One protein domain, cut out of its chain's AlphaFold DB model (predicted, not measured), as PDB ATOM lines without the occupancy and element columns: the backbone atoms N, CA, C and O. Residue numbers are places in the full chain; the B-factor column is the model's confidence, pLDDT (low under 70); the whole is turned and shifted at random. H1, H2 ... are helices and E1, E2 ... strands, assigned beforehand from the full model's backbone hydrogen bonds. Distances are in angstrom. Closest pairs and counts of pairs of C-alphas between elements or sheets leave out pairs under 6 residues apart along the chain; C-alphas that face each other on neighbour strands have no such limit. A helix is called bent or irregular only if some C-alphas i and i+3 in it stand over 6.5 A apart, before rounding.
ATOM      1  N   ASP A  77     108.062 112.235 144.046       68.56
ATOM      2  CA  ASP A  77     108.573 113.450 144.685       68.56
ATOM      3  C   ASP A  77     109.604 113.115 145.781       68.56
ATOM      4  O   ASP A  77     109.369 113.182 146.990       68.56
ATOM      5  N   HIS A  78     110.758 112.615 145.345       83.12
ATOM      6  CA  HIS A  78     111.867 112.234 146.207       83.12
ATOM      7  C   HIS A  78     112.706 113.451 146.605       83.12
ATOM      8  O   HIS A  78     112.993 114.322 145.789       83.12
ATOM      9  N   LEU A  79     113.230 113.446 147.839       87.75
ATOM     10  CA  LEU A  79     114.166 114.483 148.307       87.75
ATOM     11  C   LEU A  79     115.447 114.577 147.453       87.75
ATOM     12  O   LEU A  79     116.135 115.597 147.479       87.75
ATOM     13  N   TYR A  80     115.785 113.511 146.720       91.81
ATOM     14  CA  TYR A  80     116.841 113.492 145.714       91.81
ATOM     15  C   TYR A  80     116.575 112.416 144.647       91.81
ATOM     16  O   TYR A  80     116.036 111.346 144.948       91.81
ATOM     17  N   ASP A  81     117.017 112.661 143.412       90.62
ATOM     18  CA  ASP A  81     116.951 111.680 142.326       90.62
ATOM     19  C   ASP A  81     118.055 110.626 142.480       90.62
ATOM     20  O   ASP A  81     117.762 109.427 142.531       90.62
ATOM     21  N   GLN A  82     119.313 111.081 142.599       93.44
ATOM     22  CA  GLN A  82     120.517 110.250 142.734       93.44
ATOM     23  C   GLN A  82     121.533 110.821 143.739       93.44
ATOM     24  O   GLN A  82     121.671 112.029 143.895       93.44
ATOM     25  N   PHE A  83     122.277 109.944 144.410       96.56
ATOM     26  CA  PHE A  83     123.395 110.267 145.298       96.56
ATOM     27  C   PHE A  83     124.700 109.717 144.723       96.56
ATOM     28  O   PHE A  83     124.737 108.560 144.306       96.56
ATOM     29  N   LEU A  84     125.772 110.508 144.769       97.38
ATOM     30  CA  LEU A  84     127.101 110.187 144.254       97.38
ATOM     31  C   LEU A  84     128.181 110.280 145.341       97.38
ATOM     32  O   LEU A  84     128.173 111.200 146.159       97.38
ATOM     33  N   ILE A  85     129.173 109.386 145.270       97.31
ATOM     34  CA  ILE A  85     130.497 109.582 145.889       97.31
ATOM     35  C   ILE A  85     131.507 109.779 144.765       97.31
ATOM     36  O   ILE A  85     131.587 108.946 143.861       97.31
ATOM     37  N   ILE A  86     132.288 110.854 144.835       97.50
ATOM     38  CA  ILE A  86     133.269 111.241 143.817       97.50
ATOM     39  C   ILE A  86     134.605 111.529 144.511       97.50
ATOM     40  O   ILE A  86     134.638 112.153 145.571       97.50
ATOM     41  N   GLY A  87     135.711 111.069 143.934       95.25
ATOM     42  CA  GLY A  87     137.059 111.259 144.475       95.25
ATOM     43  C   GLY A  87     138.103 110.531 143.633       95.25
ATOM     44  O   GLY A  87     137.789 110.073 142.532       95.25
ATOM     45  N   LEU A  88     139.332 110.401 144.141       93.44
ATOM     46  CA  LEU A  88     140.345 109.575 143.478       93.44
ATOM     47  C   LEU A  88     139.958 108.090 143.632       93.44
ATOM     48  O   LEU A  88     139.652 107.673 144.757       93.44
ATOM     49  N   PRO A  89     139.955 107.282 142.558       90.50
ATOM     50  CA  PRO A  89     139.730 105.847 142.670       90.50
ATOM     51  C   PRO A  89     140.736 105.163 143.613       90.50
ATOM     52  O   PRO A  89     141.931 105.455 143.562       90.50
ATOM     53  N   PRO A  90     140.296 104.212 144.457       86.06
ATOM     54  CA  PRO A  90     141.219 103.323 145.148       86.06
ATOM     55  C   PRO A  90     142.000 102.481 144.137       86.06
ATOM     56  O   PRO A  90     141.416 102.002 143.161       86.06
ATOM     57  N   GLN A  91     143.280 102.242 144.417       79.56
ATOM     58  CA  GLN A  91     144.235 101.562 143.536       79.56
ATOM     59  C   GLN A  91     144.522 102.307 142.217       79.56
ATOM     60  O   GLN A  91     144.956 101.681 141.255       79.56
ATOM     61  N   SER A  92     144.316 103.630 142.163       72.75
ATOM     62  CA  SER A  92     144.963 104.468 141.145       72.75
ATOM     63  C   SER A  92     146.482 104.342 141.264       72.75
ATOM     64  O   SER A  92     147.020 104.494 142.363       72.75
ATOM     65  N   ASP A  93     147.157 104.076 140.147       66.94
ATOM     66  CA  ASP A  93     148.615 104.020 140.102       66.94
ATOM     67  C   ASP A  93     149.190 105.425 140.392       66.94
ATOM     68  O   ASP A  93     148.799 106.386 139.724       66.94
ATOM     69  N   PRO A  94     150.071 105.596 141.398       60.88
ATOM     70  CA  PRO A  94     150.711 106.882 141.672       60.88
ATOM     71  C   PRO A  94     151.678 107.348 140.566       60.88
ATOM     72  O   PRO A  94     152.106 108.501 140.619       60.88
ATOM     73  N   GLU A  95     152.027 106.493 139.597       61.53
ATOM     74  CA  GLU A  95     152.901 106.806 138.458       61.53
ATOM     75  C   GLU A  95     152.128 107.069 137.139       61.53
ATOM     76  O   GLU A  95     152.704 107.634 136.204       61.53
ATOM     77  N   GLU A  96     150.824 106.752 137.045       56.44
ATOM     78  CA  GLU A  96     150.004 107.017 135.845       56.44
ATOM     79  C   GLU A  96     149.240 108.355 135.894       56.44
ATOM     80  O   GLU A  96     148.170 108.467 136.496       56.44
ATOM     81  N   SER A  97     149.689 109.325 135.087       63.09
ATOM     82  CA  SER A  97     148.975 110.573 134.737       63.09
ATOM     83  C   SER A  97     148.643 111.524 135.905       63.09
ATOM     84  O   SER A  97     148.948 111.268 137.068       63.09
ATOM     85  N   GLU A  98     148.064 112.692 135.602       78.50
ATOM     86  CA  GLU A  98     147.623 113.619 136.651       78.50
ATOM     87  C   GLU A  98     146.414 113.044 137.419       78.50
ATOM     88  O   GLU A  98     145.491 112.490 136.808       78.50
ATOM     89  N   PRO A  99     146.372 113.179 138.759       85.69
ATOM     90  CA  PRO A  99     145.303 112.616 139.576       85.69
ATOM     91  C   PRO A  99     143.957 113.232 139.183       85.69
ATOM     92  O   PRO A  99     143.758 114.437 139.320       85.69
ATOM     93  N   SER A 100     143.007 112.405 138.736       90.38
ATOM     94  CA  SER A 100     141.690 112.871 138.285       90.38
ATOM     95  C   SER A 100     140.542 112.285 139.124       90.38
ATOM     96  O   SER A 100     140.528 111.082 139.407       90.38
ATOM     97  N   PRO A 101     139.550 113.102 139.529       94.06
ATOM     98  CA  PRO A 101     138.405 112.621 140.287       94.06
ATOM     99  C   PRO A 101     137.440 111.863 139.370       94.06
ATOM    100  O   PRO A 101     137.162 112.288 138.249       94.06
ATOM    101  N   LYS A 102     136.885 110.752 139.860       94.25
ATOM    102  CA  LYS A 102     135.880 109.941 139.154       94.25
ATOM    103  C   LYS A 102     134.682 109.673 140.060       94.25
ATOM    104  O   LYS A 102     134.801 109.718 141.286       94.25
ATOM    105  N   ILE A 103     133.532 109.360 139.464       95.75
ATOM    106  CA  ILE A 103     132.394 108.797 140.204       95.75
ATOM    107  C   ILE A 103     132.811 107.409 140.702       95.75
ATOM    108  O   ILE A 103     133.242 106.569 139.918       95.75
ATOM    109  N   LEU A 104     132.703 107.178 142.008       95.38
ATOM    110  CA  LEU A 104     133.080 105.928 142.677       95.38
ATOM    111  C   LEU A 104     131.854 105.096 143.072       95.38
ATOM    112  O   LEU A 104     131.927 103.870 143.151       95.38
ATOM    113  N   PHE A 105     130.733 105.761 143.347       95.31
ATOM    114  CA  PHE A 105     129.470 105.156 143.758       95.31
ATOM    115  C   PHE A 105     128.296 106.031 143.314       95.31
ATOM    116  O   PHE A 105     128.409 107.255 143.361       95.31
ATOM    117  N   MET A 106     127.178 105.403 142.945       94.31
ATOM    118  CA  MET A 106     125.912 106.061 142.627       94.31
ATOM    119  C   MET A 106     124.712 105.235 143.102       94.31
ATOM    120  O   MET A 106     124.638 104.037 142.816       94.31
ATOM    121  N   TYR A 107     123.745 105.870 143.764       91.50
ATOM    122  CA  TYR A 107     122.487 105.240 144.176       91.50
ATOM    123  C   TYR A 107     121.276 106.182 144.027       91.50
ATOM    124  O   TYR A 107     121.357 107.316 144.494       91.50
ATOM    125  N   PRO A 108     120.140 105.717 143.472       88.69
ATOM    126  CA  PRO A 108     119.972 104.458 142.743       88.69
ATOM    127  C   PRO A 108     120.722 104.468 141.399       88.69
ATOM    128  O   PRO A 108     121.121 105.512 140.896       88.69
ATOM    129  N   SER A 109     120.917 103.294 140.793       84.31
ATOM    130  CA  SER A 109     121.518 103.155 139.453       84.31
ATOM    131  C   SER A 109     120.565 103.484 138.292       84.31
ATOM    132  O   SER A 109     120.957 103.384 137.130       84.31
ATOM    133  N   SER A 110     119.295 103.761 138.599       80.12
ATOM    134  CA  SER A 110     118.201 104.010 137.657       80.12
ATOM    135  C   SER A 110     117.042 104.718 138.386       80.12
ATOM    136  O   SER A 110     116.829 104.419 139.563       80.12
ATOM    137  N   PRO A 111     116.254 105.574 137.707       82.44
ATOM    138  CA  PRO A 111     116.436 105.996 136.317       82.44
ATOM    139  C   PRO A 111     117.681 106.873 136.135       82.44
ATOM    140  O   PRO A 111     118.163 107.507 137.075       82.44
ATOM    141  N   ALA A 112     118.214 106.889 134.917       81.38
ATOM    142  CA  ALA A 112     119.198 107.879 134.500       81.38
ATOM    143  C   ALA A 112     118.548 109.274 134.425       81.38
ATOM    144  O   ALA A 112     117.486 109.416 133.817       81.38
ATOM    145  N   ILE A 113     119.189 110.295 135.004       86.19
ATOM    146  CA  ILE A 113     118.770 111.707 134.872       86.19
ATOM    147  C   ILE A 113     119.642 112.521 133.904       86.19
ATOM    148  O   ILE A 113     119.326 113.667 133.617       86.19
ATOM    149  N   PHE A 114     120.721 111.912 133.418       85.94
ATOM    150  CA  PHE A 114     121.700 112.465 132.488       85.94
ATOM    151  C   PHE A 114     122.115 111.382 131.484       85.94
ATOM    152  O   PHE A 114     121.944 110.181 131.736       85.94
ATOM    153  N   GLU A 115     122.689 111.799 130.363       84.19
ATOM    154  CA  GLU A 115     123.398 110.950 129.411       84.19
ATOM    155  C   GLU A 115     124.797 110.572 129.942       84.19
ATOM    156  O   GLU A 115     125.323 111.161 130.888       84.19
ATOM    157  N   SER A 116     125.413 109.526 129.380       82.56
ATOM    158  CA  SER A 116     126.625 108.924 129.979       82.56
ATOM    159  C   SER A 116     127.840 109.867 129.962       82.56
ATOM    160  O   SER A 116     128.630 109.864 130.899       82.56
ATOM    161  N   ASN A 117     127.943 110.711 128.935       84.12
ATOM    162  CA  ASN A 117     128.933 111.783 128.786       84.12
ATOM    163  C   ASN A 117     128.720 112.950 129.769       84.12
ATOM    164  O   ASN A 117     129.692 113.512 130.269       84.12
ATOM    165  N   GLU A 118     127.471 113.311 130.077       87.88
ATOM    166  CA  GLU A 118     127.148 114.359 131.055       87.88
ATOM    167  C   GLU A 118     127.601 113.951 132.471       87.88
ATOM    168  O   GLU A 118     128.196 114.758 133.188       87.88
ATOM    169  N   TYR A 119     127.428 112.677 132.854       90.88
ATOM    170  CA  TYR A 119     127.966 112.154 134.121       90.88
ATOM    171  C   TYR A 119     129.494 112.272 134.223       90.88
ATOM    172  O   TYR A 119     130.013 112.501 135.317       90.88
ATOM    173  N   GLU A 120     130.230 112.135 133.114       88.75
ATOM    174  CA  GLU A 120     131.695 112.260 133.105       88.75
ATOM    175  C   GLU A 120     132.178 113.690 133.397       88.75
ATOM    176  O   GLU A 120     133.306 113.857 133.862       88.75
ATOM    177  N   GLN A 121     131.323 114.707 133.217       91.06
ATOM    178  CA  GLN A 121     131.621 116.106 133.556       91.06
ATOM    179  C   GLN A 121     131.342 116.451 135.029       91.06
ATOM    180  O   GLN A 121     131.943 117.378 135.576       91.06
ATOM    181  N   LEU A 122     130.472 115.702 135.722       94.75
ATOM    182  CA  LEU A 122     130.099 115.985 137.119       94.75
ATOM    183  C   LEU A 122     131.280 116.099 138.105       94.75
ATOM    184  O   LEU A 122     131.189 116.933 139.012       94.75
ATOM    185  N   PRO A 123     132.394 115.343 137.978       96.06
ATOM    186  CA  PRO A 123     133.566 115.541 138.823       96.06
ATOM    187  C   PRO A 123     134.152 116.959 138.753       96.06
ATOM    188  O   PRO A 123     134.617 117.450 139.780       96.06
ATOM    189  N   LEU A 124     134.070 117.648 137.606       95.19
ATOM    190  CA  LEU A 124     134.536 119.034 137.455       95.19
ATOM    191  C   LEU A 124     133.683 120.001 138.291       95.19
ATOM    192  O   LEU A 124     134.218 120.827 139.028       95.19
ATOM    193  N   PHE A 125     132.356 119.844 138.267       96.31
ATOM    194  CA  PHE A 125     131.433 120.624 139.105       96.31
ATOM    195  C   PHE A 125     131.527 120.275 140.592       96.31
ATOM    196  O   PHE A 125     131.302 121.128 141.449       96.31
ATOM    197  N   CYS A 126     131.896 119.036 140.921       97.44
ATOM    198  CA  CYS A 126     132.112 118.605 142.300       97.44
ATOM    199  C   CYS A 126     133.463 119.063 142.870       97.44
ATOM    200  O   CYS A 126     133.605 119.117 144.093       97.44
ATOM    201  N   PHE A 127     134.422 119.441 142.018       96.19
ATOM    202  CA  PHE A 127     135.728 119.999 142.381       96.19
ATOM    203  C   PHE A 127     136.054 121.258 141.547       96.19
ATOM    204  O   PHE A 127     137.046 121.279 140.818       96.19
ATOM    205  N   PRO A 128     135.266 122.348 141.674       94.19
ATOM    206  CA  PRO A 128     135.350 123.494 140.763       94.19
ATOM    207  C   PRO A 128     136.666 124.280 140.879       94.19
ATOM    208  O   PRO A 128     137.036 124.999 139.959       94.19
ATOM    209  N   ASN A 129     137.406 124.096 141.978       90.06
ATOM    210  CA  ASN A 129     138.730 124.681 142.229       90.06
ATOM    211  C   ASN A 129     139.892 123.824 141.692       90.06
ATOM    212  O   ASN A 129     141.038 124.025 142.097       90.06
ATOM    213  N   GLY A 130     139.595 122.828 140.855       89.56
ATOM    214  CA  GLY A 130     140.525 121.761 140.504       89.56
ATOM    215  C   GLY A 130     140.645 120.697 141.601       89.56
ATOM    216  O   GLY A 130     140.117 120.830 142.711       89.56
ATOM    217  N   PHE A 131     141.352 119.617 141.274       91.88
ATOM    218  CA  PHE A 131     141.507 118.445 142.129       91.88
ATOM    219  C   PHE A 131     142.971 118.267 142.538       91.88
ATOM    220  O   PHE A 131     143.846 118.075 141.702       91.88
ATOM    221  N   GLN A 132     143.247 118.363 143.838       90.75
ATOM    222  CA  GLN A 132     144.601 118.319 144.396       90.75
ATOM    223  C   GLN A 132     144.588 117.755 145.821       90.75
ATOM    224  O   GLN A 132     143.536 117.706 146.467       90.75
ATOM    225  N   LYS A 133     145.760 117.354 146.326       91.06
ATOM    226  CA  LYS A 133     145.924 116.853 147.699       91.06
ATOM    227  C   LYS A 133     145.460 117.885 148.735       91.06
ATOM    228  O   LYS A 133     145.655 119.088 148.568       91.06
ATOM    229  N   TYR A 134     144.878 117.415 149.836       87.25
ATOM    230  CA  TYR A 134     144.332 118.256 150.899       87.25
ATOM    231  C   TYR A 134     144.786 117.791 152.290       87.25
ATOM    232  O   TYR A 134     144.220 116.867 152.878       87.25
ATOM    233  N   ASP A 135     145.780 118.487 152.851       77.38
ATOM    234  CA  ASP A 135     146.353 118.199 154.178       77.38
ATOM    235  C   ASP A 135     145.888 119.166 155.298       77.38
ATOM    236  O   ASP A 135     146.430 119.206 156.403       77.38
ATOM    237  N   ARG A 136     144.853 119.983 155.062       76.81
ATOM    238  CA  ARG A 136     144.328 120.852 156.132       76.81
ATOM    239  C   ARG A 136     143.450 120.042 157.090       76.81
ATOM    240  O   ARG A 136     142.649 119.219 156.668       76.81
ATOM    241  N   PHE A 137     143.492 120.377 158.380       74.44
ATOM    242  CA  PHE A 137     142.691 119.747 159.447       74.44
ATOM    243  C   PHE A 137     141.153 119.871 159.302       74.44
ATOM    244  O   PHE A 137     140.410 119.358 160.140       74.44
ATOM    245  N   LYS A 138     140.646 120.577 158.282       78.88
ATOM    246  CA  LYS A 138     139.207 120.751 158.056       78.88
ATOM    247  C   LYS A 138     138.605 119.477 157.459       78.88
ATOM    248  O   LYS A 138     138.845 119.160 156.299       78.88
ATOM    249  N   LYS A 139     137.780 118.781 158.248       80.81
ATOM    250  CA  LYS A 139     137.075 117.563 157.812       80.81
ATOM    251  C   LYS A 139     136.022 117.845 156.742       80.81
ATOM    252  O   LYS A 139     135.942 117.092 155.787       80.81
ATOM    253  N   ILE A 140     135.256 118.927 156.884       85.69
ATOM    254  CA  ILE A 140     134.383 119.474 155.834       85.69
ATOM    255  C   ILE A 140     135.099 120.684 155.234       85.69
ATOM    256  O   ILE A 140     135.546 121.568 155.969       85.69
ATOM    257  N   ILE A 141     135.245 120.683 153.912       88.50
ATOM    258  CA  ILE A 141     136.036 121.654 153.151       88.50
ATOM    259  C   ILE A 141     135.117 122.765 152.638       88.50
ATOM    260  O   ILE A 141     135.282 123.921 153.029       88.50
ATOM    261  N   TYR A 142     134.127 122.384 151.828       90.31
ATOM    262  CA  TYR A 142     133.070 123.239 151.293       90.31
ATOM    263  C   TYR A 142     131.744 122.477 151.293       90.31
ATOM    264  O   TYR A 142     131.726 121.254 151.161       90.31
ATOM    265  N   GLN A 143     130.641 123.213 151.383       92.62
ATOM    266  CA  GLN A 143     129.301 122.723 151.084       92.62
ATOM    267  C   GLN A 143     128.636 123.752 150.174       92.62
ATOM    268  O   GLN A 143     128.600 124.924 150.531       92.62
ATOM    269  N   PHE A 144     128.178 123.343 148.997       95.81
ATOM    270  CA  PHE A 144     127.788 124.261 147.925       95.81
ATOM    271  C   PHE A 144     126.796 123.593 146.968       95.81
ATOM    272  O   PHE A 144     126.551 122.392 147.078       95.81
ATOM    273  N   VAL A 145     126.226 124.358 146.036       97.44
ATOM    274  CA  VAL A 145     125.249 123.848 145.062       97.44
ATOM    275  C   VAL A 145     125.637 124.275 143.649       97.44
ATOM    276  O   VAL A 145     125.885 125.451 143.414       97.44
ATOM    277  N   PHE A 146     125.661 123.349 142.693       97.50
ATOM    278  CA  PHE A 146     125.723 123.675 141.264       97.50
ATOM    279  C   PHE A 146     124.368 123.426 140.585       97.50
ATOM    280  O   PHE A 146     123.514 122.726 141.127       97.50
ATOM    281  N   LYS A 147     124.161 124.009 139.401       94.44
ATOM    282  CA  LYS A 147     122.933 123.901 138.596       94.44
ATOM    283  C   LYS A 147     123.318 123.512 137.171       94.44
ATOM    284  O   LYS A 147     124.225 124.120 136.611       94.44
ATOM    285  N   LEU A 148     122.645 122.510 136.615       91.25
ATOM    286  CA  LEU A 148     122.785 122.041 135.235       91.25
ATOM    287  C   LEU A 148     121.399 121.989 134.577       91.25
ATOM    288  O   LEU A 148     120.389 121.866 135.270       91.25
ATOM    289  N   LYS A 149     121.348 122.056 133.244       84.62
ATOM    290  CA  LYS A 149     120.153 121.704 132.464       84.62
ATOM    291  C   LYS A 149     120.370 120.318 131.853       84.62
ATOM    292  O   LYS A 149     121.391 120.111 131.212       84.62
ATOM    293  N   GLU A 150     119.433 119.397 132.076       78.06
ATOM    294  CA  GLU A 150     119.339 118.104 131.378       78.06
ATOM    295  C   GLU A 150     119.084 118.358 129.879       78.06
ATOM    296  O   GLU A 150     118.399 119.326 129.534       78.06
ATOM    297  N   SER A 151     119.535 117.468 128.986       70.50
ATOM    298  CA  SER A 151     119.247 117.545 127.539       70.50
ATOM    299  C   SER A 151     117.746 117.647 127.197       70.50
ATOM    300  O   SER A 151     117.373 118.202 126.165       70.50
ATOM    301  N   LYS A 152     116.866 117.193 128.103       65.94
ATOM    302  CA  LYS A 152     115.394 117.295 128.021       65.94
ATOM    303  C   LYS A 152     114.802 118.616 128.547       65.94
ATOM    304  O   LYS A 152     113.584 118.755 128.591       65.94
ATOM    305  N   GLY A 153     115.632 119.565 128.978       75.44
ATOM    306  CA  GLY A 153     115.230 120.888 129.473       75.44
ATOM    307  C   GLY A 153     115.029 121.001 130.992       75.44
ATOM    308  O   GLY A 153     114.997 122.119 131.508       75.44
ATOM    309  N   SER A 154     114.946 119.883 131.725       82.75
ATOM    310  CA  SER A 154     114.836 119.868 133.193       82.75
ATOM    311  C   SER A 154     116.021 120.579 133.854       82.75
ATOM    312  O   SER A 154     117.166 120.391 133.450       82.75
ATOM    313  N   THR A 155     115.785 121.326 134.934       88.75
ATOM    314  CA  THR A 155     116.882 121.811 135.788       88.75
ATOM    315  C   THR A 155     117.261 120.744 136.815       88.75
ATOM    316  O   THR A 155     116.390 120.235 137.516       88.75
ATOM    317  N   ILE A 156     118.557 120.450 136.940       92.56
ATOM    318  CA  ILE A 156     119.126 119.560 137.959       92.56
ATOM    319  C   ILE A 156     120.034 120.365 138.892       92.56
ATOM    320  O   ILE A 156     120.920 121.096 138.442       92.56
ATOM    321  N   TYR A 157     119.849 120.192 140.197       95.56
ATOM    322  CA  TYR A 157     120.675 120.783 141.244       95.56
ATOM    323  C   TYR A 157     121.624 119.735 141.826       95.56
ATOM    324  O   TYR A 157     121.186 118.676 142.272       95.56
ATOM    325  N   GLY A 158     122.922 120.043 141.833       97.31
ATOM    326  CA  GLY A 158     123.974 119.230 142.436       97.31
ATOM    327  C   GLY A 158     124.395 119.784 143.789       97.31
ATOM    328  O   GLY A 158     125.193 120.718 143.870       97.31
ATOM    329  N   ILE A 159     123.851 119.218 144.859       97.44
ATOM    330  CA  ILE A 159     124.061 119.653 146.241       97.44
ATOM    331  C   ILE A 159     125.255 118.881 146.796       97.44
ATOM    332  O   ILE A 159     125.178 117.670 146.990       97.44
ATOM    333  N   CYS A 160     126.364 119.574 147.039       97.38
ATOM    334  CA  CYS A 160     127.670 118.977 147.304       97.38
ATOM    335  C   CYS A 160     128.156 119.216 148.735       97.38
ATOM    336  O   CYS A 160     128.003 120.309 149.285       97.38
ATOM    337  N   ILE A 161     128.863 118.235 149.300       95.50
ATOM    338  CA  ILE A 161     129.778 118.435 150.426       95.50
ATOM    339  C   ILE A 161     131.139 117.806 150.111       95.50
ATOM    340  O   ILE A 161     131.250 116.606 149.861       95.50
ATOM    341  N   GLN A 162     132.189 118.625 150.133       94.94
ATOM    342  CA  GLN A 162     133.571 118.164 150.041       94.94
ATOM    343  C   GLN A 162     134.129 117.880 151.435       94.94
ATOM    344  O   GLN A 162     133.967 118.689 152.355       94.94
ATOM    345  N   MET A 163     134.851 116.773 151.577       91.94
ATOM    346  CA  MET A 163     135.452 116.332 152.831       91.94
ATOM    347  C   MET A 163     136.906 115.879 152.670       91.94
ATOM    348  O   MET A 163     137.281 115.311 151.648       91.94
ATOM    349  N   SER A 164     137.711 116.096 153.712       90.00
ATOM    350  CA  SER A 164     139.051 115.516 153.842       90.00
ATOM    351  C   SER A 164     139.015 114.302 154.763       90.00
ATOM    352  O   SER A 164     138.409 114.338 155.839       90.00
ATOM    353  N   VAL A 165     139.697 113.237 154.345       86.19
ATOM    354  CA  VAL A 165     139.742 111.944 155.047       86.19
ATOM    355  C   VAL A 165     141.174 111.482 155.361       86.19
ATOM    356  O   VAL A 165     141.360 110.442 155.987       86.19
ATOM    357  N   ASN A 166     142.178 112.286 154.990       77.25
ATOM    358  CA  ASN A 166     143.614 111.998 155.092       77.25
ATOM    359  C   ASN A 166     144.027 111.503 156.494       77.25
ATOM    360  O   ASN A 166     144.661 110.462 156.651       77.25
ATOM    361  N   ARG A 167     143.568 112.202 157.539       74.38
ATOM    362  CA  ARG A 167     143.981 111.976 158.936       74.38
ATOM    363  C   ARG A 167     143.040 111.054 159.732       74.38
ATOM    364  O   ARG A 167     142.978 111.157 160.956       74.38
ATOM    365  N   LEU A 168     142.274 110.186 159.064       72.81
ATOM    366  CA  LEU A 168     141.412 109.199 159.730       72.81
ATOM    367  C   LEU A 168     142.187 107.921 160.089       72.81
ATOM    368  O   LEU A 168     142.838 107.307 159.246       72.81
ATOM    369  N   SER A 169     142.042 107.477 161.338       62.56
ATOM    370  CA  SER A 169     142.562 106.197 161.848       62.56
ATOM    371  C   SER A 169     141.798 104.972 161.333       62.56
ATOM    372  O   SER A 169     142.299 103.852 161.413       62.56
ATOM    373  N   HIS A 170     140.574 105.162 160.835       75.44
ATOM    374  CA  HIS A 170     139.680 104.092 160.399       75.44
ATOM    375  C   HIS A 170     139.600 104.019 158.873       75.44
ATOM    376  O   HIS A 170     139.607 105.037 158.182       75.44
ATOM    377  N   LYS A 171     139.502 102.796 158.342       79.94
ATOM    378  CA  LYS A 171     139.400 102.546 156.903       79.94
ATOM    379  C   LYS A 171     137.980 102.827 156.407       79.94
ATOM    380  O   LYS A 171     137.053 102.088 156.735       79.94
ATOM    381  N   LEU A 172     137.825 103.861 155.583       89.81
ATOM    382  CA  LEU A 172     136.602 104.090 154.812       89.81
ATOM    383  C   LEU A 172     136.472 103.029 153.717       89.81
ATOM    384  O   LEU A 172     137.470 102.566 153.172       89.81
ATOM    385  N   PHE A 173     135.243 102.649 153.358       91.25
ATOM    386  CA  PHE A 173     135.048 101.626 152.326       91.25
ATOM    387  C   PHE A 173     135.472 102.101 150.928       91.25
ATOM    388  O   PHE A 173     135.884 101.279 150.122       91.25
ATOM    389  N   PHE A 174     135.402 103.406 150.658       91.94
ATOM    390  CA  PHE A 174     135.702 104.016 149.358       91.94
ATOM    391  C   PHE A 174     137.098 104.661 149.262       91.94
ATOM    392  O   PHE A 174     137.365 105.328 148.269       91.94
ATOM    393  N   ALA A 175     137.972 104.491 150.266       91.38
ATOM    394  CA  ALA A 175     139.310 105.092 150.279       91.38
ATOM    395  C   ALA A 175     140.398 104.119 150.770       91.38
ATOM    396  O   ALA A 175     140.200 103.330 151.698       91.38
ATOM    397  N   ASP A 176     141.573 104.220 150.163       89.38
ATOM    398  CA  ASP A 176     142.811 103.531 150.533       89.38
ATOM    399  C   ASP A 176     143.850 104.526 151.085       89.38
ATOM    400  O   ASP A 176     143.470 105.547 151.657       89.38
ATOM    401  N   GLU A 177     145.141 104.199 151.038       87.50
ATOM    402  CA  GLU A 177     146.224 105.040 151.572       87.50
ATOM    403  C   GLU A 177     146.631 106.186 150.635       87.50
ATOM    404  O   GLU A 177     147.044 107.228 151.129       87.50
ATOM    405  N   VAL A 178     146.429 106.049 149.320       88.38
ATOM    406  CA  VAL A 178     146.767 107.086 148.328       88.38
ATOM    407  C   VAL A 178     145.588 108.041 148.134       88.38
ATOM    408  O   VAL A 178     145.716 109.258 148.264       88.38
ATOM    409  N   SER A 179     144.397 107.492 147.896       90.56
ATOM    410  CA  SER A 179     143.179 108.273 147.640       90.56
ATOM    411  C   SER A 179     142.747 109.142 148.825       90.56
ATOM    412  O   SER A 179     142.165 110.203 148.611       90.56
ATOM    413  N   ARG A 180     143.088 108.773 150.073       90.38
ATOM    414  CA  ARG A 180     142.781 109.597 151.260       90.38
ATOM    415  C   ARG A 180     143.517 110.933 151.316       90.38
ATOM    416  O   ARG A 180     143.067 111.819 152.038       90.38
ATOM    417  N   GLU A 181     144.631 111.080 150.599       90.75
ATOM    418  CA  GLU A 181     145.355 112.354 150.523       90.75
ATOM    419  C   GLU A 181     144.565 113.421 149.750       90.75
ATOM    420  O   GLU A 181     144.832 114.614 149.897       90.75
ATOM    421  N   TYR A 182     143.574 113.001 148.961       93.31
ATOM    422  CA  TYR A 182     142.712 113.851 148.150       93.31
ATOM    423  C   TYR A 182     141.334 114.044 148.810       93.31
ATOM    424  O   TYR A 182     140.896 113.223 149.624       93.31
ATOM    425  N   PRO A 183     140.629 115.145 148.497       94.31
ATOM    426  CA  PRO A 183     139.274 115.359 148.979       94.31
ATOM    427  C   PRO A 183     138.278 114.422 148.282       94.31
ATOM    428  O   PRO A 183     138.405 114.120 147.098       94.31
ATOM    429  N   PHE A 184     137.234 114.022 149.003       95.81
ATOM    430  CA  PHE A 184     136.067 113.338 148.437       95.81
ATOM    431  C   PHE A 184     134.878 114.295 148.418       95.81
ATOM    432  O   PHE A 184     134.767 115.160 149.285       95.81
ATOM    433  N   CYS A 185     133.971 114.128 147.461       97.88
ATOM    434  CA  CYS A 185     132.704 114.842 147.399       97.88
ATOM    435  C   CYS A 185     131.543 113.847 147.515       97.88
ATOM    436  O   CYS A 185     131.505 112.849 146.792       97.88
ATOM    437  N   PHE A 186     130.601 114.121 148.416       98.06
ATOM    438  CA  PHE A 186     129.267 113.519 148.377       98.06
ATOM    439  C   PHE A 186     128.322 114.519 147.710       98.06
ATOM    440  O   PHE A 186     128.275 115.680 148.125       98.06
ATOM    441  N   CYS A 187     127.579 114.079 146.698       98.25
ATOM    442  CA  CYS A 187     126.686 114.933 145.918       98.25
ATOM    443  C   CYS A 187     125.291 114.307 145.809       98.25
ATOM    444  O   CYS A 187     125.172 113.149 145.416       98.25
ATOM    445  N   PHE A 188     124.243 115.063 146.138       97.56
ATOM    446  CA  PHE A 188     122.877 114.746 145.719       97.56
ATOM    447  C   PHE A 188     122.567 115.484 144.420       97.56
ATOM    448  O   PHE A 188     122.731 116.699 144.354       97.56
ATOM    449  N   LEU A 189     122.071 114.761 143.423       95.38
ATOM    450  CA  LEU A 189     121.453 115.315 142.228       95.38
ATOM    451  C   LEU A 189     119.933 115.285 142.413       95.38
ATOM    452  O   LEU A 189     119.384 114.251 142.808       95.38
ATOM    453  N   THR A 190     119.261 116.406 142.157       92.44
ATOM    454  CA  THR A 190     117.807 116.520 142.334       92.44
ATOM    455  C   THR A 190     117.161 117.518 141.371       92.44
ATOM    456  O   THR A 190     117.709 118.595 141.129       92.44
ATOM    457  N   ARG A 191     115.972 117.186 140.863       88.69
ATOM    458  CA  ARG A 191     115.037 118.113 140.200       88.69
ATOM    459  C   ARG A 191     114.269 118.980 141.197       88.69
ATOM    460  O   ARG A 191     113.953 120.122 140.883       88.69
ATOM    461  N   ASN A 192     114.003 118.460 142.398       86.69
ATOM    462  CA  ASN A 192     113.330 119.172 143.485       86.69
ATOM    463  C   ASN A 192     114.387 119.786 144.435       86.69
ATOM    464  O   ASN A 192     115.047 119.041 145.174       86.69
ATOM    465  N   PRO A 193     114.622 121.115 144.418       87.00
ATOM    466  CA  PRO A 193     115.732 121.756 145.121       87.00
ATOM    467  C   PRO A 193     115.462 121.955 146.620       87.00
ATOM    468  O   PRO A 193     115.563 123.065 147.133       87.00
ATOM    469  N   VAL A 194     115.184 120.880 147.363       87.19
ATOM    470  CA  VAL A 194     115.135 120.880 148.838       87.19
ATOM    471  C   VAL A 194     116.537 120.994 149.444       87.19
ATOM    472  O   VAL A 194     117.076 120.072 150.064       87.19
ATOM    473  N   LEU A 195     117.154 122.159 149.223       90.06
ATOM    474  CA  LEU A 195     118.568 122.422 149.466       90.06
ATOM    475  C   LEU A 195     118.955 122.164 150.924       90.06
ATOM    476  O   LEU A 195     119.865 121.378 151.188       90.06
ATOM    477  N   ALA A 196     118.251 122.774 151.880       88.31
ATOM    478  CA  ALA A 196     118.627 122.690 153.288       88.31
ATOM    479  C   ALA A 196     118.483 121.280 153.907       88.31
ATOM    480  O   ALA A 196     119.447 120.841 154.545       88.31
ATOM    481  N   PRO A 197     117.381 120.519 153.699       89.81
ATOM    482  CA  PRO A 197     117.313 119.102 154.068       89.81
ATOM    483  C   PRO A 197     118.504 118.291 153.549       89.81
ATOM    484  O   PRO A 197     119.196 117.635 154.331       89.81
ATOM    485  N   ASN A 198     118.809 118.418 152.255       92.88
ATOM    486  CA  ASN A 198     119.901 117.696 151.606       92.88
ATOM    487  C   ASN A 198     121.277 118.116 152.148       92.88
ATOM    488  O   ASN A 198     122.112 117.260 152.437       92.88
ATOM    489  N   MET A 199     121.514 119.410 152.381       91.81
ATOM    490  CA  MET A 199     122.746 119.926 152.993       91.81
ATOM    491  C   MET A 199     122.936 119.433 154.438       91.81
ATOM    492  O   MET A 199     124.044 119.039 154.831       91.81
ATOM    493  N   MET A 200     121.870 119.399 155.239       89.56
ATOM    494  CA  MET A 200     121.903 118.823 156.586       89.56
ATOM    495  C   MET A 200     122.165 117.312 156.553       89.56
ATOM    496  O   MET A 200     122.986 116.817 157.329       89.56
ATOM    497  N   TYR A 201     121.539 116.584 155.626       92.81
ATOM    498  CA  TYR A 201     121.718 115.141 155.488       92.81
ATOM    499  C   TYR A 201     123.136 114.769 155.023       92.81
ATOM    500  O   TYR A 201     123.782 113.907 155.616       92.81
ATOM    501  N   LEU A 202     123.688 115.487 154.040       93.88
ATOM    502  CA  LEU A 202     125.086 115.358 153.607       93.88
ATOM    503  C   LEU A 202     126.084 115.644 154.739       93.88
ATOM    504  O   LEU A 202     127.102 114.954 154.866       93.88
ATOM    505  N   SER A 203     125.778 116.620 155.598       90.19
ATOM    506  CA  SER A 203     126.565 116.894 156.806       90.19
ATOM    507  C   SER A 203     126.526 115.705 157.770       90.19
ATOM    508  O   SER A 203     127.572 115.282 158.261       90.19
ATOM    509  N   PHE A 204     125.347 115.116 158.000       91.06
ATOM    510  CA  PHE A 204     125.197 113.896 158.800       91.06
ATOM    511  C   PHE A 204     125.984 112.714 158.215       91.06
ATOM    512  O   PHE A 204     126.778 112.123 158.947       91.06
ATOM    513  N   LEU A 205     125.844 112.411 156.918       92.50
ATOM    514  CA  LEU A 205     126.596 111.333 156.261       92.50
ATOM    515  C   LEU A 205     128.109 111.531 156.417       92.50
ATOM    516  O   LEU A 205     128.827 110.593 156.753       92.50
ATOM    517  N   THR A 206     128.595 112.762 156.242       90.69
ATOM    518  CA  THR A 206     130.015 113.099 156.419       90.69
ATOM    519  C   THR A 206     130.474 112.874 157.859       90.69
ATOM    520  O   THR A 206     131.513 112.253 158.096       90.69
ATOM    521  N   LEU A 207     129.703 113.337 158.848       87.88
ATOM    522  CA  LEU A 207     130.012 113.150 160.269       87.88
ATOM    523  C   LEU A 207     129.947 111.672 160.684       87.88
ATOM    524  O   LEU A 207     130.768 111.238 161.488       87.88
ATOM    525  N   TRP A 208     129.023 110.890 160.126       89.75
ATOM    526  CA  TRP A 208     128.911 109.458 160.393       89.75
ATOM    527  C   TRP A 208     130.080 108.679 159.782       89.75
ATOM    528  O   TRP A 208     130.775 107.961 160.503       89.75
ATOM    529  N   MET A 209     130.367 108.877 158.491       88.69
ATOM    530  CA  MET A 209     131.481 108.205 157.813       88.69
ATOM    531  C   MET A 209     132.839 108.559 158.434       88.69
ATOM    532  O   MET A 209     133.724 107.714 158.493       88.69
ATOM    533  N   THR A 210     132.999 109.772 158.972       84.88
ATOM    534  CA  THR A 210     134.209 110.193 159.706       84.88
ATOM    535  C   THR A 210     134.193 109.843 161.206       84.88
ATOM    536  O   THR A 210     135.024 110.358 161.956       84.88
ATOM    537  N   HIS A 211     133.275 108.972 161.651       85.94
ATOM    538  CA  HIS A 211     133.136 108.476 163.030       85.94
ATOM    539  C   HIS A 211     132.959 109.568 164.109       85.94
ATOM    540  O   HIS A 211     133.398 109.420 165.246       85.94
ATOM    541  N   GLN A 212     132.299 110.679 163.768       83.56
ATOM    542  CA  GLN A 212     131.985 111.785 164.689       83.56
ATOM    543  C   GLN A 212     130.556 111.738 165.240       83.56
ATOM    544  O   GLN A 212     130.217 112.483 166.158       83.56
ATOM    545  N   THR A 213     129.695 110.895 164.673       87.06
ATOM    546  CA  THR A 213     128.332 110.676 165.157       87.06
ATOM    547  C   THR A 213     127.898 109.244 164.860       87.06
ATOM    548  O   THR A 213     128.369 108.636 163.897       87.06
ATOM    549  N   GLU A 214     127.004 108.705 165.685       88.69
ATOM    550  CA  GLU A 214     126.397 107.392 165.469       88.69
ATOM    551  C   GLU A 214     124.992 107.553 164.875       88.69
ATOM    552  O   GLU A 214     124.223 108.386 165.365       88.69
ATOM    553  N   PRO A 215     124.628 106.772 163.845       89.19
ATOM    554  CA  PRO A 215     123.311 106.832 163.235       89.19
ATOM    555  C   PRO A 215     122.276 106.171 164.148       89.19
ATOM    556  O   PRO A 215     122.522 105.123 164.757       89.19
ATOM    557  N   ILE A 216     121.075 106.733 164.191       88.25
ATOM    558  CA  ILE A 216     119.910 106.023 164.713       88.25
ATOM    559  C   ILE A 216     119.488 104.986 163.673       88.25
ATOM    560  O   ILE A 216     119.430 105.262 162.481       88.25
ATOM    561  N   ARG A 217     119.186 103.761 164.116       79.69
ATOM    562  CA  ARG A 217     118.685 102.715 163.218       79.69
ATOM    563  C   ARG A 217     117.212 102.955 162.897       79.69
ATOM    564  O   ARG A 217     116.342 102.536 163.664       79.69
ATOM    565  N   HIS A 218     116.941 103.558 161.749       79.50
ATOM    566  CA  HIS A 218     115.600 103.642 161.179       79.50
ATOM    567  C   HIS A 218     115.097 102.226 160.840       79.50
ATOM    568  O   HIS A 218     115.627 101.544 159.966       79.50
ATOM    569  N   LYS A 219     114.109 101.724 161.596       61.31
ATOM    570  CA  LYS A 219     113.573 100.360 161.440       61.31
ATOM    571  C   LYS A 219     112.525 100.287 160.325       61.31
ATOM    572  O   LYS A 219     111.354 100.057 160.606       61.31
ATOM    573  N   GLN A 220     112.953 100.429 159.076       54.34
ATOM    574  CA  GLN A 220     112.186 100.077 157.875       54.34
ATOM    575  C   GLN A 220     113.150  99.915 156.682       54.34
ATOM    576  O   GLN A 220     114.300 100.326 156.756       54.34
ATOM    577  N   PHE A 221     112.674  99.283 155.604       53.56
ATOM    578  CA  PHE A 221     113.383  99.050 154.332       53.56
ATOM    579  C   PHE A 221     114.541  98.031 154.314       53.56
ATOM    580  O   PHE A 221     115.724  98.349 154.307       53.56
ATOM    581  N   ALA A 222     114.149  96.768 154.115       43.38
ATOM    582  CA  ALA A 222     114.993  95.701 153.560       43.38
ATOM    583  C   ALA A 222     114.503  95.238 152.164       43.38
ATOM    584  O   ALA A 222     114.728  94.093 151.779       43.38
ATOM    585  N   LYS A 223     113.743  96.081 151.439       47.84
ATOM    586  CA  LYS A 223     112.944  95.670 150.261       47.84
ATOM    587  C   LYS A 223     113.026  96.569 149.013       47.84
ATOM    588  O   LYS A 223     112.320  96.292 148.052       47.84
ATOM    589  N   CYS A 224     113.891  97.582 148.980       46.81
ATOM    590  CA  CYS A 224     114.022  98.495 147.832       46.81
ATOM    591  C   CYS A 224     115.395  98.379 147.146       46.81
ATOM    592  O   CYS A 224     116.118  99.357 146.990       46.81
ATOM    593  N   PHE A 225     115.724  97.159 146.712       51.38
ATOM    594  CA  PHE A 225     116.787  96.885 145.737       51.38
ATOM    595  C   PHE A 225     116.157  96.441 144.411       51.38
ATOM    596  O   PHE A 225     116.500  95.390 143.869       51.38
ATOM    597  N   ASN A 226     115.176  97.206 143.921       48.84
ATOM    598  CA  ASN A 226     114.545  96.921 142.636       48.84
ATOM    599  C   ASN A 226     115.573  97.154 141.528       48.84
ATOM    600  O   ASN A 226     115.876  98.290 141.168       48.84
ATOM    601  N   VAL A 227     116.117  96.057 141.005       50.09
ATOM    602  CA  VAL A 227     116.889  96.059 139.765       50.09
ATOM    603  C   VAL A 227     115.908  96.405 138.651       50.09
ATOM    604  O   VAL A 227     115.047  95.599 138.302       50.09
ATOM    605  N   SER A 228     115.995  97.632 138.146       52.16
ATOM    606  CA  SER A 228     115.231  98.075 136.983       52.16
ATOM    607  C   SER A 228     115.591  97.249 135.748       52.16
ATOM    608  O   SER A 228     116.677  96.672 135.659       52.16
ATOM    609  N   SER A 229     114.697  97.241 134.761       53.44
ATOM    610  CA  SER A 229     114.985  96.719 133.426       53.44
ATOM    611  C   SER A 229     116.272  97.334 132.849       53.44
ATOM    612  O   SER A 229     116.591  98.500 133.089       53.44
ATOM    613  N   SER A 230     117.009  96.513 132.091       56.28
ATOM    614  CA  SER A 230     118.366  96.788 131.580       56.28
ATOM    615  C   SER A 230     118.513  98.131 130.851       56.28
ATOM    616  O   SER A 230     119.588  98.731 130.871       56.28
ATOM    617  N   ASP A 231     117.442  98.606 130.220       52.25
ATOM    618  CA  ASP A 231     117.482  99.737 129.289       52.25
ATOM    619  C   ASP A 231     117.420 101.108 129.986       52.25
ATOM    620  O   ASP A 231     117.787 102.112 129.387       52.25
ATOM    621  N   MET A 232     117.031 101.152 131.268       62.81
ATOM    622  CA  MET A 232     117.006 102.379 132.088       62.81
ATOM    623  C   MET A 232     118.259 102.547 132.968       62.81
ATOM    624  O   MET A 232     118.366 103.508 133.735       62.81
ATOM    625  N   LEU A 233     119.202 101.600 132.893       68.44
ATOM    626  CA  LEU A 233     120.430 101.614 133.682       68.44
ATOM    627  C   LEU A 233     121.440 102.614 133.123       68.44
ATOM    628  O   LEU A 233     121.861 102.510 131.970       68.44
ATOM    629  N   VAL A 234     121.924 103.509 133.985       70.00
ATOM    630  CA  VAL A 234     123.114 104.311 133.687       70.00
ATOM    631  C   VAL A 234     124.305 103.372 133.450       70.00
ATOM    632  O   VAL A 234     124.535 102.440 134.226       70.00
ATOM    633  N   ARG A 235     125.090 103.630 132.399       76.38
ATOM    634  CA  ARG A 235     126.330 102.905 132.094       76.38
ATOM    635  C   ARG A 235     127.514 103.855 132.241       76.38
ATOM    636  O   ARG A 235     127.743 104.683 131.371       76.38
ATOM    637  N   LEU A 236     128.265 103.718 133.332       83.38
ATOM    638  CA  LEU A 236     129.519 104.447 133.538       83.38
ATOM    639  C   LEU A 236     130.706 103.489 133.412       83.38
ATOM    640  O   LEU A 236     130.629 102.372 133.941       83.38
ATOM    641  N   PRO A 237     131.803 103.892 132.747       79.81
ATOM    642  CA  PRO A 237     133.004 103.074 132.677       79.81
ATOM    643  C   PRO A 237     133.544 102.797 134.086       79.81
ATOM    644  O   PRO A 237     133.463 103.631 134.986       79.81
ATOM    645  N   ASN A 238     134.115 101.606 134.274       83.25
ATOM    646  CA  ASN A 238     134.749 101.155 135.521       83.25
ATOM    647  C   ASN A 238     133.827 101.027 136.754       83.25
ATOM    648  O   ASN A 238     134.321 100.746 137.850       83.25
ATOM    649  N   LEU A 239     132.502 101.157 136.603       90.00
ATOM    650  CA  LEU A 239     131.527 100.854 137.657       90.00
ATOM    651  C   LEU A 239     130.720  99.592 137.335       90.00
ATOM    652  O   LEU A 239     130.337  99.341 136.196       90.00
ATOM    653  N   VAL A 240     130.418  98.809 138.370       89.81
ATOM    654  CA  VAL A 240     129.569  97.615 138.291       89.81
ATOM    655  C   VAL A 240     128.232  97.871 138.978       89.81
ATOM    656  O   VAL A 240     128.190  98.479 140.050       89.81
ATOM    657  N   ASN A 241     127.137  97.384 138.388       85.81
ATOM    658  CA  ASN A 241     125.842  97.391 139.063       85.81
ATOM    659  C   ASN A 241     125.813  96.298 140.140       85.81
ATOM    660  O   ASN A 241     126.229  95.160 139.912       85.81
ATOM    661  N   THR A 242     125.348  96.626 141.340       83.12
ATOM    662  CA  THR A 242     125.114  95.655 142.411       83.12
ATOM    663  C   THR A 242     123.953  96.144 143.268       83.12
ATOM    664  O   THR A 242     124.034  97.222 143.845       83.12
ATOM    665  N   ALA A 243     122.880  95.356 143.382       77.50
ATOM    666  CA  ALA A 243     121.721  95.673 144.228       77.50
ATOM    667  C   ALA A 243     121.146  97.098 144.017       77.50
ATOM    668  O   ALA A 243     120.832  97.795 144.978       77.50
ATOM    669  N   GLY A 244     121.024  97.549 142.763       80.50
ATOM    670  CA  GLY A 244     120.421  98.849 142.437       80.50
ATOM    671  C   GLY A 244     121.311 100.071 142.708       80.50
ATOM    672  O   GLY A 244     120.809 101.192 142.711       80.50
ATOM    673  N   CYS A 245     122.615  99.881 142.925       87.88
ATOM    674  CA  CYS A 245     123.622 100.946 142.890       87.88
ATOM    675  C   CYS A 245     124.690 100.644 141.832       87.88
ATOM    676  O   CYS A 245     124.928  99.479 141.504       87.88
ATOM    677  N   LEU A 246     125.350 101.682 141.313       90.56
ATOM    678  CA  LEU A 246     126.640 101.529 140.639       90.56
ATOM    679  C   LEU A 246     127.753 101.747 141.661       90.56
ATOM    680  O   LEU A 246     127.669 102.648 142.495       90.56
ATOM    681  N   LYS A 247     128.813 100.945 141.597       92.06
ATOM    682  CA  LYS A 247     129.975 101.086 142.480       92.06
ATOM    683  C   LYS A 247     131.265 100.691 141.777       92.06
ATOM    684  O   LYS A 247     131.254  99.841 140.889       92.06
ATOM    685  N   ASN A 248     132.389 101.218 142.241       91.62
ATOM    686  CA  ASN A 248     133.699 100.714 141.858       91.62
ATOM    687  C   ASN A 248     133.811  99.220 142.275       91.62
ATOM    688  O   ASN A 248     133.316  98.831 143.347       91.62
ATOM    689  N   PRO A 249     134.391  98.336 141.441       89.19
ATOM    690  CA  PRO A 249     134.531  96.917 141.768       89.19
ATOM    691  C   PRO A 249     135.372  96.671 143.032       89.19
ATOM    692  O   PRO A 249     135.042  95.759 143.793       89.19
ATOM    693  N   ASN A 250     136.364  97.524 143.309       86.06
ATOM    694  CA  ASN A 250     137.400  97.323 144.329       86.06
ATOM    695  C   ASN A 250     136.904  97.488 145.777       86.06
ATOM    696  O   ASN A 250     137.627  97.138 146.711       86.06
ATOM    697  N   PHE A 251     135.670  97.965 145.998       86.94
ATOM    698  CA  PHE A 251     135.083  98.050 147.340       86.94
ATOM    699  C   PHE A 251     133.703  97.410 147.504       86.94
ATOM    700  O   PHE A 251     132.915  97.248 146.568       86.94
ATOM    701  N   LYS A 252     133.393  97.058 148.757       88.00
ATOM    702  CA  LYS A 252     132.088  96.561 149.205       88.00
ATOM    703  C   LYS A 252     131.372  97.678 149.957       88.00
ATOM    704  O   LYS A 252     131.893  98.169 150.955       88.00
ATOM    705  N   VAL A 253     130.189  98.069 149.488       90.38
ATOM    706  CA  VAL A 253     129.387  99.115 150.139       90.38
ATOM    707  C   VAL A 253     128.742  98.540 151.409       90.38
ATOM    708  O   VAL A 253     128.140  97.465 151.338       90.38
ATOM    709  N   PRO A 254     128.852  99.200 152.577       90.44
ATOM    710  CA  PRO A 254     128.223  98.726 153.804       90.44
ATOM    711  C   PRO A 254     126.693  98.713 153.694       90.44
ATOM    712  O   PRO A 254     126.081  99.723 153.353       90.44
ATOM    713  N   ILE A 255     126.062  97.600 154.077       87.44
ATOM    714  CA  ILE A 255     124.593  97.478 154.119       87.44
ATOM    715  C   ILE A 255     123.934  98.597 154.956       87.44
ATOM    716  O   ILE A 255     122.936  99.143 154.489       87.44
ATOM    717  N   PRO A 256     124.468  99.017 156.128       88.00
ATOM    718  CA  PRO A 256     123.896 100.141 156.870       88.00
ATOM    719  C   PRO A 256     123.891 101.454 156.078       88.00
ATOM    720  O   PRO A 256     122.921 102.192 156.154       88.00
ATOM    721  N   PHE A 257     124.943 101.729 155.297       89.69
ATOM    722  CA  PHE A 257     125.046 102.943 154.479       89.69
ATOM    723  C   PHE A 257     124.012 102.939 153.342       89.69
ATOM    724  O   PHE A 257     123.326 103.932 153.130       89.69
ATOM    725  N   MET A 258     123.829 101.789 152.680       87.75
ATOM    726  CA  MET A 258     122.764 101.602 151.683       87.75
ATOM    727  C   MET A 258     121.363 101.791 152.275       87.75
ATOM    728  O   MET A 258     120.527 102.450 151.667       87.75
ATOM    729  N   ALA A 259     121.101 101.210 153.450       86.31
ATOM    730  CA  ALA A 259     119.801 101.305 154.111       86.31
ATOM    731  C   ALA A 259     119.468 102.748 154.527       86.31
ATOM    732  O   ALA A 259     118.323 103.167 154.401       86.31
ATOM    733  N   GLU A 260     120.467 103.511 154.970       90.31
ATOM    734  CA  GLU A 260     120.319 104.909 155.383       90.31
ATOM    735  C   GLU A 260     120.013 105.821 154.172       90.31
ATOM    736  O   GLU A 260     119.036 106.568 154.202       90.31
ATOM    737  N   LEU A 261     120.722 105.656 153.043       90.81
ATOM    738  CA  LEU A 261     120.386 106.345 151.781       90.81
ATOM    739  C   LEU A 261     118.982 105.995 151.259       90.81
ATOM    740  O   LEU A 261     118.263 106.881 150.787       90.81
ATOM    741  N   ALA A 262     118.593 104.718 151.335       86.50
ATOM    742  CA  ALA A 262     117.269 104.249 150.929       86.50
ATOM    743  C   ALA A 262     116.161 104.815 151.832       86.50
ATOM    744  O   ALA A 262     115.125 105.249 151.330       86.50
ATOM    745  N   PHE A 263     116.400 104.865 153.147       89.31
ATOM    746  CA  PHE A 263     115.513 105.511 154.112       89.31
ATOM    747  C   PHE A 263     115.307 106.985 153.754       89.31
ATOM    748  O   PHE A 263     114.163 107.397 153.576       89.31
ATOM    749  N   TYR A 264     116.380 107.756 153.552       90.69
ATOM    750  CA  TYR A 264     116.263 109.180 153.227       90.69
ATOM    751  C   TYR A 264     115.508 109.436 151.914       90.69
ATOM    752  O   TYR A 264     114.663 110.325 151.855       90.69
ATOM    753  N   ARG A 265     115.722 108.606 150.884       88.38
ATOM    754  CA  ARG A 265     114.988 108.698 149.604       88.38
ATOM    755  C   ARG A 265     113.505 108.320 149.716       88.38
ATOM    756  O   ARG A 265     112.706 108.743 148.887       88.38
ATOM    757  N   SER A 266     113.150 107.493 150.703       85.38
ATOM    758  CA  SER A 266     111.765 107.061 150.962       85.38
ATOM    759  C   SER A 266     110.927 108.093 151.718       85.38
ATOM    760  O   SER A 266     109.714 107.930 151.833       85.38
ATOM    761  N   LEU A 267     111.562 109.144 152.246       86.69
ATOM    762  CA  LEU A 267     110.865 110.246 152.889       86.69
ATOM    763  C   LEU A 267     110.047 111.028 151.864       86.69
ATOM    764  O   LEU A 267     110.465 111.213 150.721       86.69
ATOM    765  N   GLN A 268     108.891 111.498 152.306       82.25
ATOM    766  CA  GLN A 268     107.974 112.338 151.547       82.25
ATOM    767  C   GLN A 268     107.687 113.585 152.373       82.25
ATOM    768  O   GLN A 268     107.638 113.507 153.605       82.25
ATOM    769  N   ILE A 269     107.545 114.717 151.690       79.50
ATOM    770  CA  ILE A 269     107.265 116.005 152.320       79.50
ATOM    771  C   ILE A 269     105.769 116.079 152.630       79.50
ATOM    772  O   ILE A 269     104.941 115.701 151.804       79.50
ATOM    773  N   ASN A 270     105.425 116.540 153.828       74.38
ATOM    774  CA  ASN A 270     104.039 116.735 154.236       74.38
ATOM    775  C   ASN A 270     103.516 118.112 153.800       74.38
ATOM    776  O   ASN A 270     104.196 119.125 153.956       74.38
ATOM    777  N   ASN A 271     102.246 118.170 153.396       70.62
ATOM    778  CA  ASN A 271     101.574 119.426 153.038       70.62
ATOM    779  C   ASN A 271     100.949 120.159 154.247       70.62
ATOM    780  O   ASN A 271     100.258 121.154 154.048       70.62
ATOM    781  N   THR A 272     101.092 119.637 155.474       69.25
ATOM    782  CA  THR A 272     100.370 120.137 156.666       69.25
ATOM    783  C   THR A 272     101.260 120.657 157.782       69.25
ATOM    784  O   THR A 272     100.841 121.560 158.496       69.25
ATOM    785  N   ASP A 273     102.437 120.058 157.970       70.38
ATOM    786  CA  ASP A 273     103.308 120.327 159.110       70.38
ATOM    787  C   ASP A 273     104.765 120.040 158.752       70.38
ATOM    788  O   ASP A 273     105.098 118.993 158.184       70.38
ATOM    789  N   ILE A 274     105.641 120.917 159.223       78.19
ATOM    790  CA  ILE A 274     107.084 120.708 159.334       78.19
ATOM    791  C   ILE A 274     107.434 119.337 159.962       78.19
ATOM    792  O   ILE A 274     107.091 119.032 161.110       78.19
ATOM    793  N   GLN A 275     108.217 118.512 159.255       84.62
ATOM    794  CA  GLN A 275     108.622 117.182 159.740       84.62
ATOM    795  C   GLN A 275     110.018 117.200 160.366       84.62
ATOM    796  O   GLN A 275     111.008 117.557 159.723       84.62
ATOM    797  N   ARG A 276     110.137 116.702 161.603       87.88
ATOM    798  CA  ARG A 276     111.425 116.499 162.281       87.88
ATOM    799  C   ARG A 276     111.866 115.036 162.237       87.88
ATOM    800  O   ARG A 276     111.242 114.173 162.848       87.88
ATOM    801  N   ILE A 277     113.013 114.783 161.619       88.62
ATOM    802  CA  ILE A 277     113.573 113.447 161.390       88.62
ATOM    803  C   ILE A 277     114.908 113.334 162.122       88.62
ATOM    804  O   ILE A 277     115.877 114.024 161.811       88.62
ATOM    805  N   ARG A 278     114.973 112.477 163.142       88.88
ATOM    806  CA  ARG A 278     116.152 112.360 164.007       88.88
ATOM    807  C   ARG A 278     117.156 111.356 163.432       88.88
ATOM    808  O   ARG A 278     116.899 110.164 163.479       88.88
ATOM    809  N   LEU A 279     118.312 111.837 162.973       87.94
ATOM    810  CA  LEU A 279     119.343 111.010 162.326       87.94
ATOM    811  C   LEU A 279     120.395 110.477 163.301       87.94
ATOM    812  O   LEU A 279     120.913 109.376 163.132       87.94
ATOM    813  N   SER A 280     120.714 111.250 164.339       85.88
ATOM    814  CA  SER A 280     121.619 110.838 165.414       85.88
ATOM    815  C   SER A 280     121.157 111.393 166.759       85.88
ATOM    816  O   SER A 280     120.113 112.041 166.874       85.88
ATOM    817  N   ASN A 281     121.944 111.173 167.814       80.56
ATOM    818  CA  ASN A 281     121.632 111.741 169.123       80.56
ATOM    819  C   ASN A 281     121.480 113.273 169.086       80.56
ATOM    820  O   ASN A 281     120.562 113.782 169.733       80.56
ATOM    821  N   ASN A 282     122.305 113.957 168.278       75.38
ATOM    822  CA  ASN A 282     122.425 115.420 168.233       75.38
ATOM    823  C   ASN A 282     122.081 116.043 166.864       75.38
ATOM    824  O   ASN A 282     122.049 117.266 166.755       75.38
ATOM    825  N   LEU A 283     121.829 115.235 165.825       81.44
ATOM    826  CA  LEU A 283     121.491 115.706 164.479       81.44
ATOM    827  C   LEU A 283     120.067 115.303 164.103       81.44
ATOM    828  O   LEU A 283     119.633 114.170 164.319       81.44
ATOM    829  N   ASN A 284     119.354 116.251 163.508       84.62
ATOM    830  CA  ASN A 284     118.028 116.061 162.945       84.62
ATOM    831  C   ASN A 284     118.045 116.692 161.550       84.62
ATOM    832  O   ASN A 284     118.668 117.738 161.373       84.62
ATOM    833  N   VAL A 285     117.360 116.068 160.600       86.88
ATOM    834  CA  VAL A 285     116.897 116.716 159.373       86.88
ATOM    835  C   VAL A 285     115.437 117.106 159.563       86.88
ATOM    836  O   VAL A 285     114.751 116.658 160.484       86.88
ATOM    837  N   PHE A 286     115.020 118.054 158.751       84.75
ATOM    838  CA  PHE A 286     113.944 118.968 159.037       84.75
ATOM    839  C   PHE A 286     113.347 119.326 157.678       84.75
ATOM    840  O   PHE A 286     113.987 120.046 156.914       84.75
ATOM    841  N   LEU A 287     112.208 118.717 157.336       85.69
ATOM    842  CA  LEU A 287     111.553 118.915 156.040       85.69
ATOM    843  C   LEU A 287     110.552 120.078 156.163       85.69
ATOM    844  O   LEU A 287     109.819 120.110 157.157       85.69
ATOM    845  N   PRO A 288     110.555 121.033 155.214       76.81
ATOM    846  CA  PRO A 288     109.637 122.168 155.215       76.81
ATOM    847  C   PRO A 288     108.221 121.738 154.810       76.81
ATOM    848  O   PRO A 288     108.030 120.646 154.287       76.81
ATOM    849  N   GLU A 289     107.241 122.612 155.005       73.56
ATOM    850  CA  GLU A 289     105.910 122.465 154.401       73.56
ATOM    851  C   GLU A 289     105.953 122.792 152.898       73.56
ATOM    852  O   GLU A 289     106.803 123.559 152.437       73.56
ATOM    853  N   THR A 290     105.025 122.236 152.113       64.00
ATOM    854  CA  THR A 290     104.948 122.428 150.650       64.00
ATOM    855  C   THR A 290     104.393 123.805 150.245       64.00
ATOM    856  O   THR A 290     103.426 123.902 149.491       64.00
ATOM    857  N   ASN A 291     105.018 124.886 150.710       53.06
ATOM    858  CA  ASN A 291     104.614 126.272 150.448       53.06
ATOM    859  C   ASN A 291     105.339 126.866 149.218       53.06
ATOM    860  O   ASN A 291     105.872 127.972 149.265       53.06
TER     861      ASN A 291
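What this domain is: This is residues 77 to 291 of the 597 residues of the protein "UDENN domain-containing protein" of Tritrichomonas foetus (UniProt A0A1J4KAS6). A strongly twisted sheet of seven strands makes the core and curls round helix H1 on one face, while the long helix H2 packs over E4 and E5 on the other face. H3 is on the same sheet near E1 and E2, and a small two-stranded hairpin, E8 and E9, packs on H2 through E9. The 215 printed residues run in the order E1 E2 H1 E3 E4 E5 H2 E6 E7 H3 E8 E9, three named helices and nine named strands; the large sheet has the order E3 E4 E5 E1 E2 E7 E6, all antiparallel. The class is mixed, helices and strands, with under half of the residues, 90, in named elements. The whole is compact, with a radius of gyration of the C-alphas of 16.8 A and spans of 57 by 41 by 32 A.

Where its parts are: Start in the large sheet and find C-alpha 140 at (134.383, 119.474, 155.834); there E3 begins, residues 140 to 149, the longest strand at 27.5 A. Its neighbour E4, residues 155 to 163, runs 25.8 A, and E5, residues 184 to 190, the next strand after E4 in the sheet, runs 19.5 A. Then look for E1, residues 82 to 87, 16.7 A long from C-alpha 82 at (120.517, 110.250, 142.734), and E2, residues 102 to 107, 15.1 A long. E7, residues 245 to 247, and the edge strand E6, residues 240 to 242, complete the sheet. For the helices, read H1 at residues 116 to 126, 16.6 A, H2 at residues 195 to 209, 20.9 A, and H3 at residues 255 to 266, 16.3 A. E8, residues 275 to 278, and E9, residues 284 to 287, come last; E9 ends at C-alpha 287, (111.553, 118.915, 156.040).

How they stand to each other: Look first at E3, E4 and E5, a meander, each strand the antiparallel neighbour of the one before; N 146 and O 158 are 2.9 A apart across E3 and E4, and N 159 and O 188 are 2.8 A apart across E4 and E5. Next, N 84 and O 187 are within hydrogen-bond range across E5 and E1, 2.8 A apart. In the hairpin of E1 and E2, N 85 and O 105 are 3.0 A apart. N 106 and O 246 are 2.8 A apart across E2 and E7, and N 240 and O 247 are 2.8 A apart in the hairpin of E6 and E7. The domain has three layers, helices on both faces of a sheet: H2 and H3 on one face, H1 on the other. The closest C-alphas of H1 and E2 are those of Lys 102 and Pro 123, 6.1 A apart. H2 has a height over the sheet of 8.5 A and lies over E4 and E5; it runs only just slantwise to the strands, at 30.2 degrees to E4 on the local plane. Its closest C-alphas to E4 are those of Ile 161 and Leu 202, 6.4 A apart. Find Pro 197 and Val 285, the closest C-alphas of H2 and E9, 5.8 A apart; in the hairpin of E8 and E9, N 277 and O 285 are 2.8 A apart. H2 and H3 are near each other, and H1 is apart from both. In H2 and H3 every O i to N i+4 pair is within hydrogen-bond range; in H1 this holds for 1 of 7, with 6 of 8 O i to N i+3 pairs within range. H1 is only just irregular: C-alphas 120 and 123 are 6.9 A apart.

The domain as a whole: The two C-alphas farthest apart are those of Glu 95 and Thr 272, 57.2 A. The printed part has no cut. Its long links are E1 to E2, H1 to E3, E4 to E5, and H2 to E6, the last with 30 residues. The mean pLDDT of the printed part is 84.1; 26 residues are under 70, among them residues 93 to 97 and 219 to 233.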